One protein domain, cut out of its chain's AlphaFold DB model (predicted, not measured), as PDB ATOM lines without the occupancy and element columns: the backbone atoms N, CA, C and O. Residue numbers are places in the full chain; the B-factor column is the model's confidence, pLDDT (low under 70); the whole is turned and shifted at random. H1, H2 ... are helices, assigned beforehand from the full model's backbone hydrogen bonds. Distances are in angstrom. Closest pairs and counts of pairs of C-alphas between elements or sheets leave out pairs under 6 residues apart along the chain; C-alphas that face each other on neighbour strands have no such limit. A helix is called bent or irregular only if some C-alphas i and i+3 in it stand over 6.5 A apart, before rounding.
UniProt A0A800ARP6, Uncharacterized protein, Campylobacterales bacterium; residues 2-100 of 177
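This is residues 2 to 100 of the 177 residues of an uncharacterized protein of Campylobacterales bacterium (UniProt A0A800ARP6). The longest helix, H1, passes between H2 and H3, which cross it on two sides, and its residues 2 to 16 stick out as a free arm. The 99 printed residues hold three named helices, H1, H2, H3 along the chain, and no named strand: all helix. The whole is loose, radius of gyration of the C-alphas 15.7 A, and flat, 48 by 39 by 20 A.

H1, residues 2 to 33, touches H2, residues 40 to 64, with residues 19 to 30 alone, about perpendicular at 78 degrees; closest C-alphas Ala 22 and Gly 51, 3.8 A. H1 touches H3, residues 70 to 92, with residues 20 to 31 alone, the same way at a steep tilt of 56 degrees; closest C-alphas Gly 24 and Ser 84, 4.0 A. H2 and H3 are close but not clearly touching, opposite ways at a shallow tilt of 24 degrees; closest C-alphas Thr 59 and Val 73, 7.8 A. Every O i to N i+4 pair is within hydrogen-bond range in H2, 27 of 28 in H1, 17 of 19 in H3.

H1 runs 46.8 A from C-alpha 2 (234.672, 258.530, 263.071), H2 35.8 A, H3 35.1 A to C-alpha 92 (205.135, 229.148, 253.233). H3 is irregular: C-alphas 89 and 92 are 7.1 A apart.

The farthest C-alphas, Leu 2 and Arg 100, are 50.4 A apart. The printed part has no cut and no long link. pLDDT is under 70 at residues 91 to 96 and 99 to 100.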
ATOM      1  N   LEU A   2     236.123 258.617 263.344       76.06
ATOM      2  CA  LEU A   2     234.672 258.530 263.071       76.06
ATOM      3  C   LEU A   2     234.313 258.156 261.617       76.06
ATOM      4  O   LEU A   2     233.485 257.279 261.413       76.06
ATOM      5  N   GLY A   3     234.985 258.744 260.617       82.56
ATOM      6  CA  GLY A   3     234.706 258.450 259.201       82.56
ATOM      7  C   GLY A   3     235.076 257.030 258.745       82.56
ATOM      8  O   GLY A   3     234.408 256.454 257.892       82.56
ATOM      9  N   ALA A   4     236.113 256.431 259.338       80.38
ATOM     10  CA  ALA A   4     236.463 255.039 259.050       80.38
ATOM     11  C   ALA A   4     235.416 254.092 259.653       80.38
ATOM     12  O   ALA A   4     234.930 253.187 258.982       80.38
ATOM     13  N   LEU A   5     235.001 254.359 260.896       84.12
ATOM     14  CA  LEU A   5     233.974 253.576 261.578       84.12
ATOM     15  C   LEU A   5     232.638 253.600 260.822       84.12
ATOM     16  O   LEU A   5     232.044 252.545 260.610       84.12
ATOM     17  N   SER A   6     232.191 254.772 260.356       88.25
ATOM     18  CA  SER A   6     230.964 254.878 259.555       88.25
ATOM     19  C   SER A   6     231.058 254.085 258.253       88.25
ATOM     20  O   SER A   6     230.095 253.421 257.874       88.25
ATOM     21  N   GLN A   7     232.221 254.092 257.597       86.38
ATOM     22  CA  GLN A   7     232.429 253.319 256.374       86.38
ATOM     23  C   GLN A   7     232.351 251.809 256.632       86.38
ATOM     24  O   GLN A   7     231.720 251.088 255.862       86.38
ATOM     25  N   HIS A   8     232.944 251.323 257.725       87.75
ATOM     26  CA  HIS A   8     232.844 249.911 258.096       87.75
ATOM     27  C   HIS A   8     231.398 249.501 258.386       87.75
ATOM     28  O   HIS A   8     230.965 248.452 257.914       87.75
ATOM     29  N   ILE A   9     230.631 250.337 259.093       90.50
ATOM     30  CA  ILE A   9     229.210 250.078 259.365       90.50
ATOM     31  C   ILE A   9     228.419 249.976 258.057       90.50
ATOM     32  O   ILE A   9     227.672 249.018 257.870       90.50
ATOM     33  N   LEU A  10     228.613 250.914 257.125       91.88
ATOM     34  CA  LEU A  10     227.946 250.881 255.820       91.88
ATOM     35  C   LEU A  10     228.308 249.625 255.018       91.88
ATOM     36  O   LEU A  10     227.420 248.987 254.457       91.88
ATOM     37  N   ASN A  11     229.582 249.231 255.008       89.56
ATOM     38  CA  ASN A  11     230.026 248.013 254.330       89.56
ATOM     39  C   ASN A  11     229.391 246.754 254.943       89.56
ATOM     40  O   ASN A  11     228.983 245.857 254.207       89.56
ATOM     41  N   LEU A  12     229.278 246.688 256.274       91.56
ATOM     42  CA  LEU A  12     228.634 245.570 256.968       91.56
ATOM     43  C   LEU A  12     227.132 245.505 256.673       91.56
ATOM     44  O   LEU A  12     226.612 244.422 256.416       91.56
ATOM     45  N   LEU A  13     226.444 246.648 256.650       94.62
ATOM     46  CA  LEU A  13     225.030 246.719 256.273       94.62
ATOM     47  C   LEU A  13     224.815 246.294 254.819       94.62
ATOM     48  O   LEU A  13     223.902 245.521 254.530       94.62
ATOM     49  N   PHE A  14     225.678 246.749 253.910       92.88
ATOM     50  CA  PHE A  14     225.641 246.342 252.512       92.88
ATOM     51  C   PHE A  14     225.874 244.834 252.357       92.88
ATOM     52  O   PHE A  14     225.107 244.166 251.666       92.88
ATOM     53  N   LEU A  15     226.872 244.271 253.046       93.25
ATOM     54  CA  LEU A  15     227.144 242.832 253.047       93.25
ATOM     55  C   LEU A  15     225.955 242.030 253.591       93.25
ATOM     56  O   LEU A  15     225.579 241.017 253.000       93.25
ATOM     57  N   ALA A  16     225.340 242.484 254.685       95.00
ATOM     58  CA  ALA A  16     224.150 241.856 255.246       95.00
ATOM     59  C   ALA A  16     222.986 241.874 254.241       95.00
ATOM     60  O   ALA A  16     222.380 240.835 253.988       95.00
ATOM     61  N   GLY A  17     222.731 243.018 253.598       96.38
ATOM     62  CA  GLY A  17     221.721 243.146 252.543       96.38
ATOM     63  C   GLY A  17     221.985 242.213 251.359       96.38
ATOM     64  O   GLY A  17     221.098 241.466 250.952       96.38
ATOM     65  N   MET A  18     223.221 242.176 250.856       96.12
ATOM     66  CA  MET A  18     223.628 241.272 249.774       96.12
ATOM     67  C   MET A  18     223.466 239.799 250.157       96.12
ATOM     68  O   MET A  18     223.024 238.998 249.336       96.12
ATOM     69  N   THR A  19     223.763 239.442 251.406       96.19
ATOM     70  CA  THR A  19     223.577 238.076 251.916       96.19
ATOM     71  C   THR A  19     222.096 237.702 251.963       96.19
ATOM     72  O   THR A  19     221.730 236.601 251.561       96.19
ATOM     73  N   LEU A  20     221.216 238.622 252.378       96.31
ATOM     74  CA  LEU A  20     219.766 238.401 252.357       96.31
ATOM     75  C   LEU A  20     219.227 238.228 250.932       96.31
ATOM     76  O   LEU A  20     218.385 237.357 250.701       96.31
ATOM     77  N   VAL A  21     219.723 239.015 249.973       97.00
ATOM     78  CA  VAL A  21     219.380 238.861 248.551       97.00
ATOM     79  C   VAL A  21     219.853 237.505 248.031       97.00
ATOM     80  O   VAL A  21     219.068 236.785 247.417       97.00
ATOM     81  N   ALA A  22     221.101 237.122 248.319       97.31
ATOM     82  CA  ALA A  22     221.659 235.832 247.925       97.31
ATOM     83  C   ALA A  22     220.822 234.670 248.481       97.31
ATOM     84  O   ALA A  22     220.391 233.812 247.713       97.31
ATOM     85  N   ILE A  23     220.507 234.684 249.780       95.88
ATOM     86  CA  ILE A  23     219.619 233.689 250.384       95.88
ATOM     87  C   ILE A  23     218.294 233.659 249.612       95.88
ATOM     88  O   ILE A  23     217.958 232.629 249.038       95.88
ATOM     89  N   GLY A  24     217.575 234.778 249.491       95.19
ATOM     90  CA  GLY A  24     216.282 234.811 248.796       95.19
ATOM     91  C   GLY A  24     216.328 234.257 247.364       95.19
ATOM     92  O   GLY A  24     215.459 233.471 246.988       95.19
ATOM     93  N   LEU A  25     217.366 234.577 246.586       95.81
ATOM     94  CA  LEU A  25     217.565 234.023 245.241       95.81
ATOM     95  C   LEU A  25     217.806 232.511 245.253       95.81
ATOM     96  O   LEU A  25     217.165 231.777 244.502       95.81
ATOM     97  N   GLY A  26     218.701 232.024 246.114       94.88
ATOM     98  CA  GLY A  26     218.949 230.589 246.229       94.88
ATOM     99  C   GLY A  26     217.701 229.833 246.676       94.88
ATOM    100  O   GLY A  26     217.416 228.758 246.160       94.88
ATOM    101  N   ARG A  27     216.899 230.421 247.574       91.88
ATOM    102  CA  ARG A  27     215.615 229.849 248.001       91.88
ATOM    103  C   ARG A  27     214.639 229.717 246.846       91.88
ATOM    104  O   ARG A  27     214.008 228.674 246.736       91.88
ATOM    105  N   LEU A  28     214.529 230.738 245.996       92.06
ATOM    106  CA  LEU A  28     213.640 230.718 244.834       92.06
ATOM    107  C   LEU A  28     213.922 229.502 243.938       92.06
ATOM    108  O   LEU A  28     212.989 228.818 243.526       92.06
ATOM    109  N   ILE A  29     215.201 229.194 243.704       91.31
ATOM    110  CA  ILE A  29     215.613 228.013 242.935       91.31
ATOM    111  C   ILE A  29     215.326 226.722 243.706       91.31
ATOM    112  O   ILE A  29     214.733 225.792 243.160       91.31
ATOM    113  N   LEU A  30     215.713 226.661 244.982       90.50
ATOM    114  CA  LEU A  30     215.566 225.448 245.789       90.50
ATOM    115  C   LEU A  30     214.099 225.048 245.984       90.50
ATOM    116  O   LEU A  30     213.778 223.865 245.885       90.50
ATOM    117  N   CYS A  31     213.197 226.014 246.170       84.56
ATOM    118  CA  CYS A  31     211.758 225.764 246.261       84.56
ATOM    119  C   CYS A  31     211.193 225.094 244.996       84.56
ATOM    120  O   CYS A  31     210.263 224.304 245.108       84.56
ATOM    121  N   GLY A  32     211.755 225.373 243.815       79.94
ATOM    122  CA  GLY A  32     211.351 224.733 242.558       79.94
ATOM    123  C   GLY A  32     211.990 223.363 242.306       79.94
ATOM    124  O   GLY A  32     211.549 222.647 241.414       79.94
ATOM    125  N   SER A  33     213.019 222.990 243.071       83.12
ATOM    126  CA  SER A  33     213.839 221.797 242.805       83.12
ATOM    127  C   SER A  33     213.393 220.523 243.535       83.12
ATOM    128  O   SER A  33     213.873 219.440 243.211       83.12
ATOM    129  N   GLY A  34     212.500 220.630 244.525       78.88
ATOM    130  CA  GLY A  34     212.036 219.480 245.318       78.88
ATOM    131  C   GLY A  34     213.109 218.841 246.214       78.88
ATOM    132  O   GLY A  34     212.912 217.735 246.716       78.88
ATOM    133  N   THR A  35     214.252 219.505 246.418       84.00
ATOM    134  CA  THR A  35     215.340 219.013 247.274       84.00
ATOM    135  C   THR A  35     214.926 218.983 248.742       84.00
ATOM    136  O   THR A  35     214.425 219.980 249.268       84.00
ATOM    137  N   LYS A  36     215.204 217.864 249.414       84.62
ATOM    138  CA  LYS A  36     214.997 217.696 250.857       84.62
ATOM    139  C   LYS A  36     216.266 218.062 251.612       84.62
ATOM    140  O   LYS A  36     217.365 217.788 251.136       84.62
ATOM    141  N   PHE A  37     216.104 218.655 252.787       85.69
ATOM    142  CA  PHE A  37     217.220 219.075 253.634       85.69
ATOM    143  C   PHE A  37     217.139 218.386 254.990       85.69
ATOM    144  O   PHE A  37     216.060 218.057 255.471       85.69
ATOM    145  N   ILE A  38     218.279 218.177 255.632       83.75
ATOM    146  CA  ILE A  38     218.375 217.544 256.949       83.75
ATOM    147  C   ILE A  38     218.186 218.596 258.050       83.75
ATOM    148  O   ILE A  38     217.675 218.293 259.127       83.75
ATOM    149  N   SER A  39     218.570 219.853 257.802       82.94
ATOM    150  CA  SER A  39     218.447 220.934 258.787       82.94
ATOM    151  C   SER A  39     218.216 222.313 258.168       82.94
ATOM    152  O   SER A  39     218.508 222.559 256.999       82.94
ATOM    153  N   PHE A  40     217.751 223.258 258.993       84.06
ATOM    154  CA  PHE A  40     217.659 224.668 258.605       84.06
ATOM    155  C   PHE A  40     219.031 225.264 258.247       84.06
ATOM    156  O   PHE A  40     219.136 226.031 257.295       84.06
ATOM    157  N   GLY A  41     220.088 224.891 258.978       85.81
ATOM    158  CA  GLY A  41     221.446 225.372 258.707       85.81
ATOM    159  C   GLY A  41     221.960 224.927 257.339       85.81
ATOM    160  O   GLY A  41     222.525 225.730 256.601       85.81
ATOM    161  N   GLU A  42     221.694 223.675 256.967       87.81
ATOM    162  CA  GLU A  42     222.007 223.142 255.640       87.81
ATOM    163  C   GLU A  42     221.247 223.895 254.542       87.81
ATOM    164  O   GLU A  42     221.856 224.367 253.583       87.81
ATOM    165  N   TYR A  43     219.937 224.092 254.723       88.94
ATOM    166  CA  TYR A  43     219.118 224.863 253.789       88.94
ATOM    167  C   TYR A  43     219.671 226.276 253.566       88.94
ATOM    168  O   TYR A  43     219.849 226.698 252.423       88.94
ATOM    169  N   VAL A  44     219.984 226.995 254.650       90.69
ATOM    170  CA  VAL A  44     220.561 228.344 254.574       90.69
ATOM    171  C   VAL A  44     221.916 228.319 253.871       90.69
ATOM    172  O   VAL A  44     222.174 229.190 253.045       90.69
ATOM    173  N   LEU A  45     222.767 227.328 254.139       93.25
ATOM    174  CA  LEU A  45     224.090 227.213 253.523       93.25
ATOM    175  C   LEU A  45     223.995 226.999 252.006       93.25
ATOM    176  O   LEU A  45     224.609 227.754 251.249       93.25
ATOM    177  N   PHE A  46     223.187 226.038 251.551       93.75
ATOM    178  CA  PHE A  46     222.985 225.788 250.118       93.75
ATOM    179  C   PHE A  46     222.312 226.968 249.421       93.75
ATOM    180  O   PHE A  46     222.733 227.374 248.340       93.75
ATOM    181  N   SER A  47     221.303 227.559 250.057       94.25
ATOM    182  CA  SER A  47     220.623 228.747 249.553       94.25
ATOM    183  C   SER A  47     221.580 229.932 249.401       94.25
ATOM    184  O   SER A  47     221.599 230.573 248.352       94.25
ATOM    185  N   THR A  48     222.417 230.199 250.405       95.69
ATOM    186  CA  THR A  48     223.408 231.283 250.359       95.69
ATOM    187  C   THR A  48     224.429 231.038 249.247       95.69
ATOM    188  O   THR A  48     224.707 231.940 248.457       95.69
ATOM    189  N   GLY A  49     224.951 229.809 249.145       95.88
ATOM    190  CA  GLY A  49     225.923 229.422 248.122       95.88
ATOM    191  C   GLY A  49     225.379 229.560 246.698       95.88
ATOM    192  O   GLY A  49     226.023 230.183 245.854       95.88
ATOM    193  N   LEU A  50     224.168 229.056 246.440       96.12
ATOM    194  CA  LEU A  50     223.501 229.206 245.144       96.12
ATOM    195  C   LEU A  50     223.235 230.675 244.812       96.12
ATOM    196  O   LEU A  50     223.513 231.107 243.697       96.12
ATOM    197  N   GLY A  51     222.760 231.456 245.782       97.12
ATOM    198  CA  GLY A  51     222.537 232.890 245.640       97.12
ATOM    199  C   GLY A  51     223.769 233.661 245.182       97.12
ATOM    200  O   GLY A  51     223.718 234.395 244.194       97.12
ATOM    201  N   PHE A  52     224.894 233.472 245.874       97.12
ATOM    202  CA  PHE A  52     226.159 234.099 245.487       97.12
ATOM    203  C   PHE A  52     226.683 233.573 244.151       97.12
ATOM    204  O   PHE A  52     227.222 234.356 243.371       97.12
ATOM    205  N   GLY A  53     226.470 232.290 243.846       96.75
ATOM    206  CA  GLY A  53     226.758 231.723 242.530       96.75
ATOM    207  C   GLY A  53     226.018 232.467 241.416       96.75
ATOM    208  O   GLY A  53     226.647 232.940 240.473       96.75
ATOM    209  N   ILE A  54     224.702 232.654 241.558       96.62
ATOM    210  CA  ILE A  54     223.868 233.391 240.594       96.62
ATOM    211  C   ILE A  54     224.384 234.820 240.416       96.62
ATOM    212  O   ILE A  54     224.638 235.242 239.291       96.62
ATOM    213  N   LEU A  55     224.584 235.559 241.513       96.31
ATOM    214  CA  LEU A  55     225.071 236.942 241.463       96.31
ATOM    215  C   LEU A  55     226.440 237.044 240.770       96.31
ATOM    216  O   LEU A  55     226.658 237.945 239.955       96.31
ATOM    217  N   SER A  56     227.342 236.099 241.050       94.50
ATOM    218  CA  SER A  56     228.658 236.013 240.414       94.50
ATOM    219  C   SER A  56     228.542 235.779 238.907       94.50
ATOM    220  O   SER A  56     229.137 236.521 238.125       94.50
ATOM    221  N   TYR A  57     227.751 234.792 238.477       95.75
ATOM    222  CA  TYR A  57     227.577 234.491 237.053       95.75
ATOM    223  C   TYR A  57     226.870 235.616 236.296       95.75
ATOM    224  O   TYR A  57     227.274 235.934 235.182       95.75
ATOM    225  N   LEU A  58     225.870 236.271 236.891       96.31
ATOM    226  CA  LEU A  58     225.204 237.418 236.269       96.31
ATOM    227  C   LEU A  58     226.168 238.598 236.084       96.31
ATOM    228  O   LEU A  58     226.202 239.206 235.016       96.31
ATOM    229  N   THR A  59     227.001 238.885 237.089       93.38
ATOM    230  CA  THR A  59     228.035 239.929 236.991       93.38
ATOM    231  C   THR A  59     229.074 239.580 235.923       93.38
ATOM    232  O   THR A  59     229.462 240.440 235.132       93.38
ATOM    233  N   PHE A  60     229.488 238.313 235.856       92.31
ATOM    234  CA  PHE A  60     230.381 237.817 234.812       92.31
ATOM    235  C   PHE A  60     229.774 237.995 233.415       92.31
ATOM    236  O   PHE A  60     230.452 238.497 232.526       92.31
ATOM    237  N   VAL A  61     228.497 237.652 233.232       95.06
ATOM    238  CA  VAL A  61     227.773 237.829 231.965       95.06
ATOM    239  C   VAL A  61     227.746 239.301 231.550       95.06
ATOM    240  O   VAL A  61     228.105 239.607 230.416       95.06
ATOM    241  N   LEU A  62     227.419 240.227 232.460       95.00
ATOM    242  CA  LEU A  62     227.491 241.666 232.163       95.00
ATOM    243  C   LEU A  62     228.895 242.085 231.709       95.00
ATOM    244  O   LEU A  62     229.037 242.831 230.741       95.00
ATOM    245  N   GLY A  63     229.928 241.585 232.390       92.94
ATOM    246  CA  GLY A  63     231.320 241.862 232.049       92.94
ATOM    247  C   GLY A  63     231.752 241.271 230.705       92.94
ATOM    248  O   GLY A  63     232.496 241.917 229.970       92.94
ATOM    249  N   ALA A  64     231.274 240.078 230.356       92.44
ATOM    250  CA  ALA A  64     231.575 239.420 229.087       92.44
ATOM    251  C   ALA A  64     230.962 240.167 227.892       92.44
ATOM    252  O   ALA A  64     231.599 240.276 226.847       92.44
ATOM    253  N   PHE A  65     229.763 240.735 228.061       95.62
ATOM    254  CA  PHE A  65     229.079 241.525 227.031       95.62
ATOM    255  C   PHE A  65     229.479 243.012 226.999       95.62
ATOM    256  O   PHE A  65     228.911 243.767 226.216       95.62
ATOM    257  N   GLN A  66     230.454 243.441 227.809       94.25
ATOM    258  CA  GLN A  66     230.886 244.845 227.915       94.25
ATOM    259  C   GLN A  66     229.767 245.814 228.368       94.25
ATOM    260  O   GLN A  66     229.709 246.971 227.949       94.25
ATOM    261  N   VAL A  67     228.864 245.349 229.242       95.88
ATOM    262  CA  VAL A  67     227.705 246.111 229.763       95.88
ATOM    263  C   VAL A  67     227.841 246.390 231.273       95.88
ATOM    264  O   VAL A  67     226.874 246.681 231.966       95.88
ATOM    265  N   LEU A  68     229.048 246.315 231.832       93.38
ATOM    266  CA  LEU A  68     229.347 246.530 233.254       93.38
ATOM    267  C   LEU A  68     229.463 248.026 233.617       93.38
ATOM    268  O   LEU A  68     230.441 248.462 234.225       93.38
ATOM    269  N   TYR A  69     228.471 248.832 233.240       94.06
ATOM    270  CA  TYR A  69     228.345 250.226 233.681       94.06
ATOM    271  C   TYR A  69     227.391 250.350 234.884       94.06
ATOM    272  O   TYR A  69     226.556 249.467 235.106       94.06
ATOM    273  N   PRO A  70     227.452 251.448 235.668       93.25
ATOM    274  CA  PRO A  70     226.717 251.561 236.931       93.25
ATOM    275  C   PRO A  70     225.211 251.299 236.819       93.25
ATOM    276  O   PRO A  70     224.657 250.574 237.638       93.25
ATOM    277  N   ALA A  71     224.544 251.831 235.790       95.94
ATOM    278  CA  ALA A  71     223.104 251.639 235.617       95.94
ATOM    279  C   ALA A  71     222.715 250.170 235.360       95.94
ATOM    280  O   ALA A  71     221.724 249.712 235.923       95.94
ATOM    281  N   ALA A  72     223.503 249.410 234.590       95.81
ATOM    282  CA  ALA A  72     223.263 247.979 234.390       95.81
ATOM    283  C   ALA A  72     223.446 247.187 235.693       95.81
ATOM    284  O   ALA A  72     222.628 246.325 236.010       95.81
ATOM    285  N   VAL A  73     224.470 247.522 236.483       94.56
ATOM    286  CA  VAL A  73     224.713 246.896 237.791       94.56
ATOM    287  C   VAL A  73     223.580 247.210 238.769       94.56
ATOM    288  O   VAL A  73     223.054 246.296 239.397       94.56
ATOM    289  N   TYR A  74     223.150 248.470 238.881       95.56
ATOM    290  CA  TYR A  74     222.035 248.841 239.759       95.56
ATOM    291  C   TYR A  74     220.719 248.200 239.325       95.56
ATOM    292  O   TYR A  74     219.967 247.728 240.176       95.56
ATOM    293  N   PHE A  75     220.452 248.137 238.018       97.25
ATOM    294  CA  PHE A  75     219.285 247.442 237.488       97.25
ATOM    295  C   PHE A  75     219.316 245.953 237.846       97.25
ATOM    296  O   PHE A  75     218.342 245.437 238.386       97.25
ATOM    297  N   LEU A  76     220.452 245.282 237.620       96.81
ATOM    298  CA  LEU A  76     220.635 243.876 237.964       96.81
ATOM    299  C   LEU A  76     220.444 243.633 239.465       96.81
ATOM    300  O   LEU A  76     219.735 242.702 239.844       96.81
ATOM    301  N   LEU A  77     221.042 244.469 240.319       96.00
ATOM    302  CA  LEU A  77     220.906 244.370 241.773       96.00
ATOM    303  C   LEU A  77     219.459 244.587 242.222       96.00
ATOM    304  O   LEU A  77     218.972 243.831 243.056       96.00
ATOM    305  N   CYS A  78     218.759 245.568 241.650       97.25
ATOM    306  CA  CYS A  78     217.350 245.823 241.937       97.25
ATOM    307  C   CYS A  78     216.477 244.633 241.516       97.25
ATOM    308  O   CYS A  78     215.679 244.140 242.309       97.25
ATOM    309  N   LEU A  79     216.686 244.107 240.307       97.62
ATOM    310  CA  LEU A  79     215.983 242.927 239.811       97.62
ATOM    311  C   LEU A  79     216.230 241.711 240.715       97.62
ATOM    312  O   LEU A  79     215.284 241.043 241.125       97.62
ATOM    313  N   CYS A  80     217.486 241.457 241.081       97.50
ATOM    314  CA  CYS A  80     217.863 240.391 242.006       97.50
ATOM    315  C   CYS A  80     217.216 240.574 243.383       97.50
ATOM    316  O   CYS A  80     216.708 239.610 243.951       97.50
ATOM    317  N   ALA A  81     217.190 241.800 243.909       96.75
ATOM    318  CA  ALA A  81     216.538 242.112 245.172       96.75
ATOM    319  C   ALA A  81     215.029 241.837 245.104       96.75
ATOM    320  O   ALA A  81     214.505 241.154 245.980       96.75
ATOM    321  N   LEU A  82     214.343 242.261 244.040       96.62
ATOM    322  CA  LEU A  82     212.916 241.991 243.835       96.62
ATOM    323  C   LEU A  82     212.621 240.489 243.721       96.62
ATOM    324  O   LEU A  82     211.721 239.988 244.391       96.62
ATOM    325  N   LEU A  83     213.408 239.748 242.937       95.81
ATOM    326  CA  LEU A  83     213.277 238.291 242.831       95.81
ATOM    327  C   LEU A  83     213.555 237.597 244.169       95.81
ATOM    328  O   LEU A  83     212.878 236.631 244.522       95.81
ATOM    329  N   SER A  84     214.506 238.114 244.951       96.06
ATOM    330  CA  SER A  84     214.791 237.587 246.284       96.06
ATOM    331  C   SER A  84     213.584 237.723 247.213       96.06
ATOM    332  O   SER A  84     213.316 236.792 247.970       96.06
ATOM    333  N   LEU A  85     212.800 238.810 247.116       94.88
ATOM    334  CA  LEU A  85     211.568 238.984 247.898       94.88
ATOM    335  C   LEU A  85     210.545 237.889 247.591       94.88
ATOM    336  O   LEU A  85     209.877 237.419 248.507       94.88
ATOM    337  N   ILE A  86     210.458 237.431 246.338       93.00
ATOM    338  CA  ILE A  86     209.603 236.295 245.960       93.00
ATOM    339  C   ILE A  86     210.102 235.021 246.648       93.00
ATOM    340  O   ILE A  86     209.311 234.299 247.250       93.00
ATOM    341  N   GLY A  87     211.414 234.769 246.634       90.94
ATOM    342  CA  GLY A  87     212.014 233.634 247.343       90.94
ATOM    343  C   GLY A  87     211.790 233.679 248.860       90.94
ATOM    344  O   GLY A  87     211.534 232.647 249.482       90.94
ATOM    345  N   TRP A  88     211.811 234.874 249.455       90.88
ATOM    346  CA  TRP A  88     211.455 235.093 250.858       90.88
ATOM    347  C   TRP A  88     209.959 234.935 251.121       90.88
ATOM    348  O   TRP A  88     209.589 234.410 252.162       90.88
ATOM    349  N   HIS A  89     209.085 235.340 250.204       88.00
ATOM    350  CA  HIS A  89     207.638 235.189 250.356       88.00
ATOM    351  C   HIS A  89     207.192 233.724 250.207       88.00
ATOM    352  O   HIS A  89     206.272 233.270 250.890       88.00
ATOM    353  N   SER A  90     207.912 232.943 249.402       75.69
ATOM    354  CA  SER A  90     207.752 231.491 249.270       75.69
ATOM    355  C   SER A  90     208.120 230.702 250.537       75.69
ATOM    356  O   SER A  90     208.066 229.479 250.519       75.69
ATOM    357  N   PHE A  91     208.407 231.364 251.670       64.62
ATOM    358  CA  PHE A  91     208.622 230.751 252.994       64.62
ATOM    359  C   PHE A  91     207.512 229.792 253.432       64.62
ATOM    360  O   PHE A  91     207.736 228.940 254.284       64.62
ATOM    361  N   ARG A  92     206.304 229.956 252.882       58.28
ATOM    362  CA  ARG A  92     205.135 229.148 253.233       58.28
ATOM    363  C   ARG A  92     205.120 227.761 252.591       58.28
ATOM    364  O   ARG A  92     204.282 226.959 252.996       58.28
ATOM    365  N   SER A  93     205.998 227.454 251.630       56.22
ATOM    366  CA  SER A  93     206.164 226.061 251.212       56.22
ATOM    367  C   SER A  93     206.860 225.303 252.349       56.22
ATOM    368  O   SER A  93     207.916 225.743 252.816       56.22
ATOM    369  N   PRO A  94     206.263 224.218 252.873       56.09
ATOM    370  CA  PRO A  94     206.892 223.452 253.933       56.09
ATOM    371  C   PRO A  94     208.216 222.923 253.390       56.09
ATOM    372  O   PRO A  94     208.238 222.100 252.480       56.09
ATOM    373  N   ILE A  95     209.325 223.439 253.924       65.69
ATOM    374  CA  ILE A  95     210.637 222.844 253.693       65.69
ATOM    375  C   ILE A  95     210.505 221.408 254.189       65.69
ATOM    376  O   ILE A  95     210.255 221.181 255.376       65.69
ATOM    377  N   GLU A  96     210.627 220.448 253.277       64.88
ATOM    378  CA  GLU A  96     210.654 219.038 253.636       64.88
ATOM    379  C   GLU A  96     211.979 218.759 254.340       64.88
ATOM    380  O   GLU A  96     212.990 218.411 253.725       64.88
ATOM    381  N   ILE A  97     211.976 218.990 255.653       70.62
ATOM    382  CA  ILE A  97     213.071 218.601 256.524       70.62
ATOM    383  C   ILE A  97     212.910 217.110 256.791       70.62
ATOM    384  O   ILE A  97     211.991 216.689 257.503       70.62
ATOM    385  N   GLU A  98     213.792 216.306 256.208       70.06
ATOM    386  CA  GLU A  98     213.831 214.877 256.477       70.06
ATOM    387  C   GLU A  98     214.295 214.689 257.924       70.06
ATOM    388  O   GLU A  98     215.459 214.905 258.262       70.06
ATOM    389  N   ARG A  99     213.363 214.314 258.809       62.19
ATOM    390  CA  ARG A  99     213.676 213.978 260.202       62.19
ATOM    391  C   ARG A  99     214.403 212.638 260.239       62.19
ATOM    392  O   ARG A  99     213.806 211.605 260.530       62.19
ATOM    393  N   ARG A 100     215.697 212.646 259.934       59.69
ATOM    394  CA  ARG A 100     216.572 211.530 260.292       59.69
ATOM    395  C   ARG A 100     216.718 211.488 261.815       59.69
ATOM    396  O   ARG A 100     216.640 212.549 262.446       59.69
TER     397      ARG A 100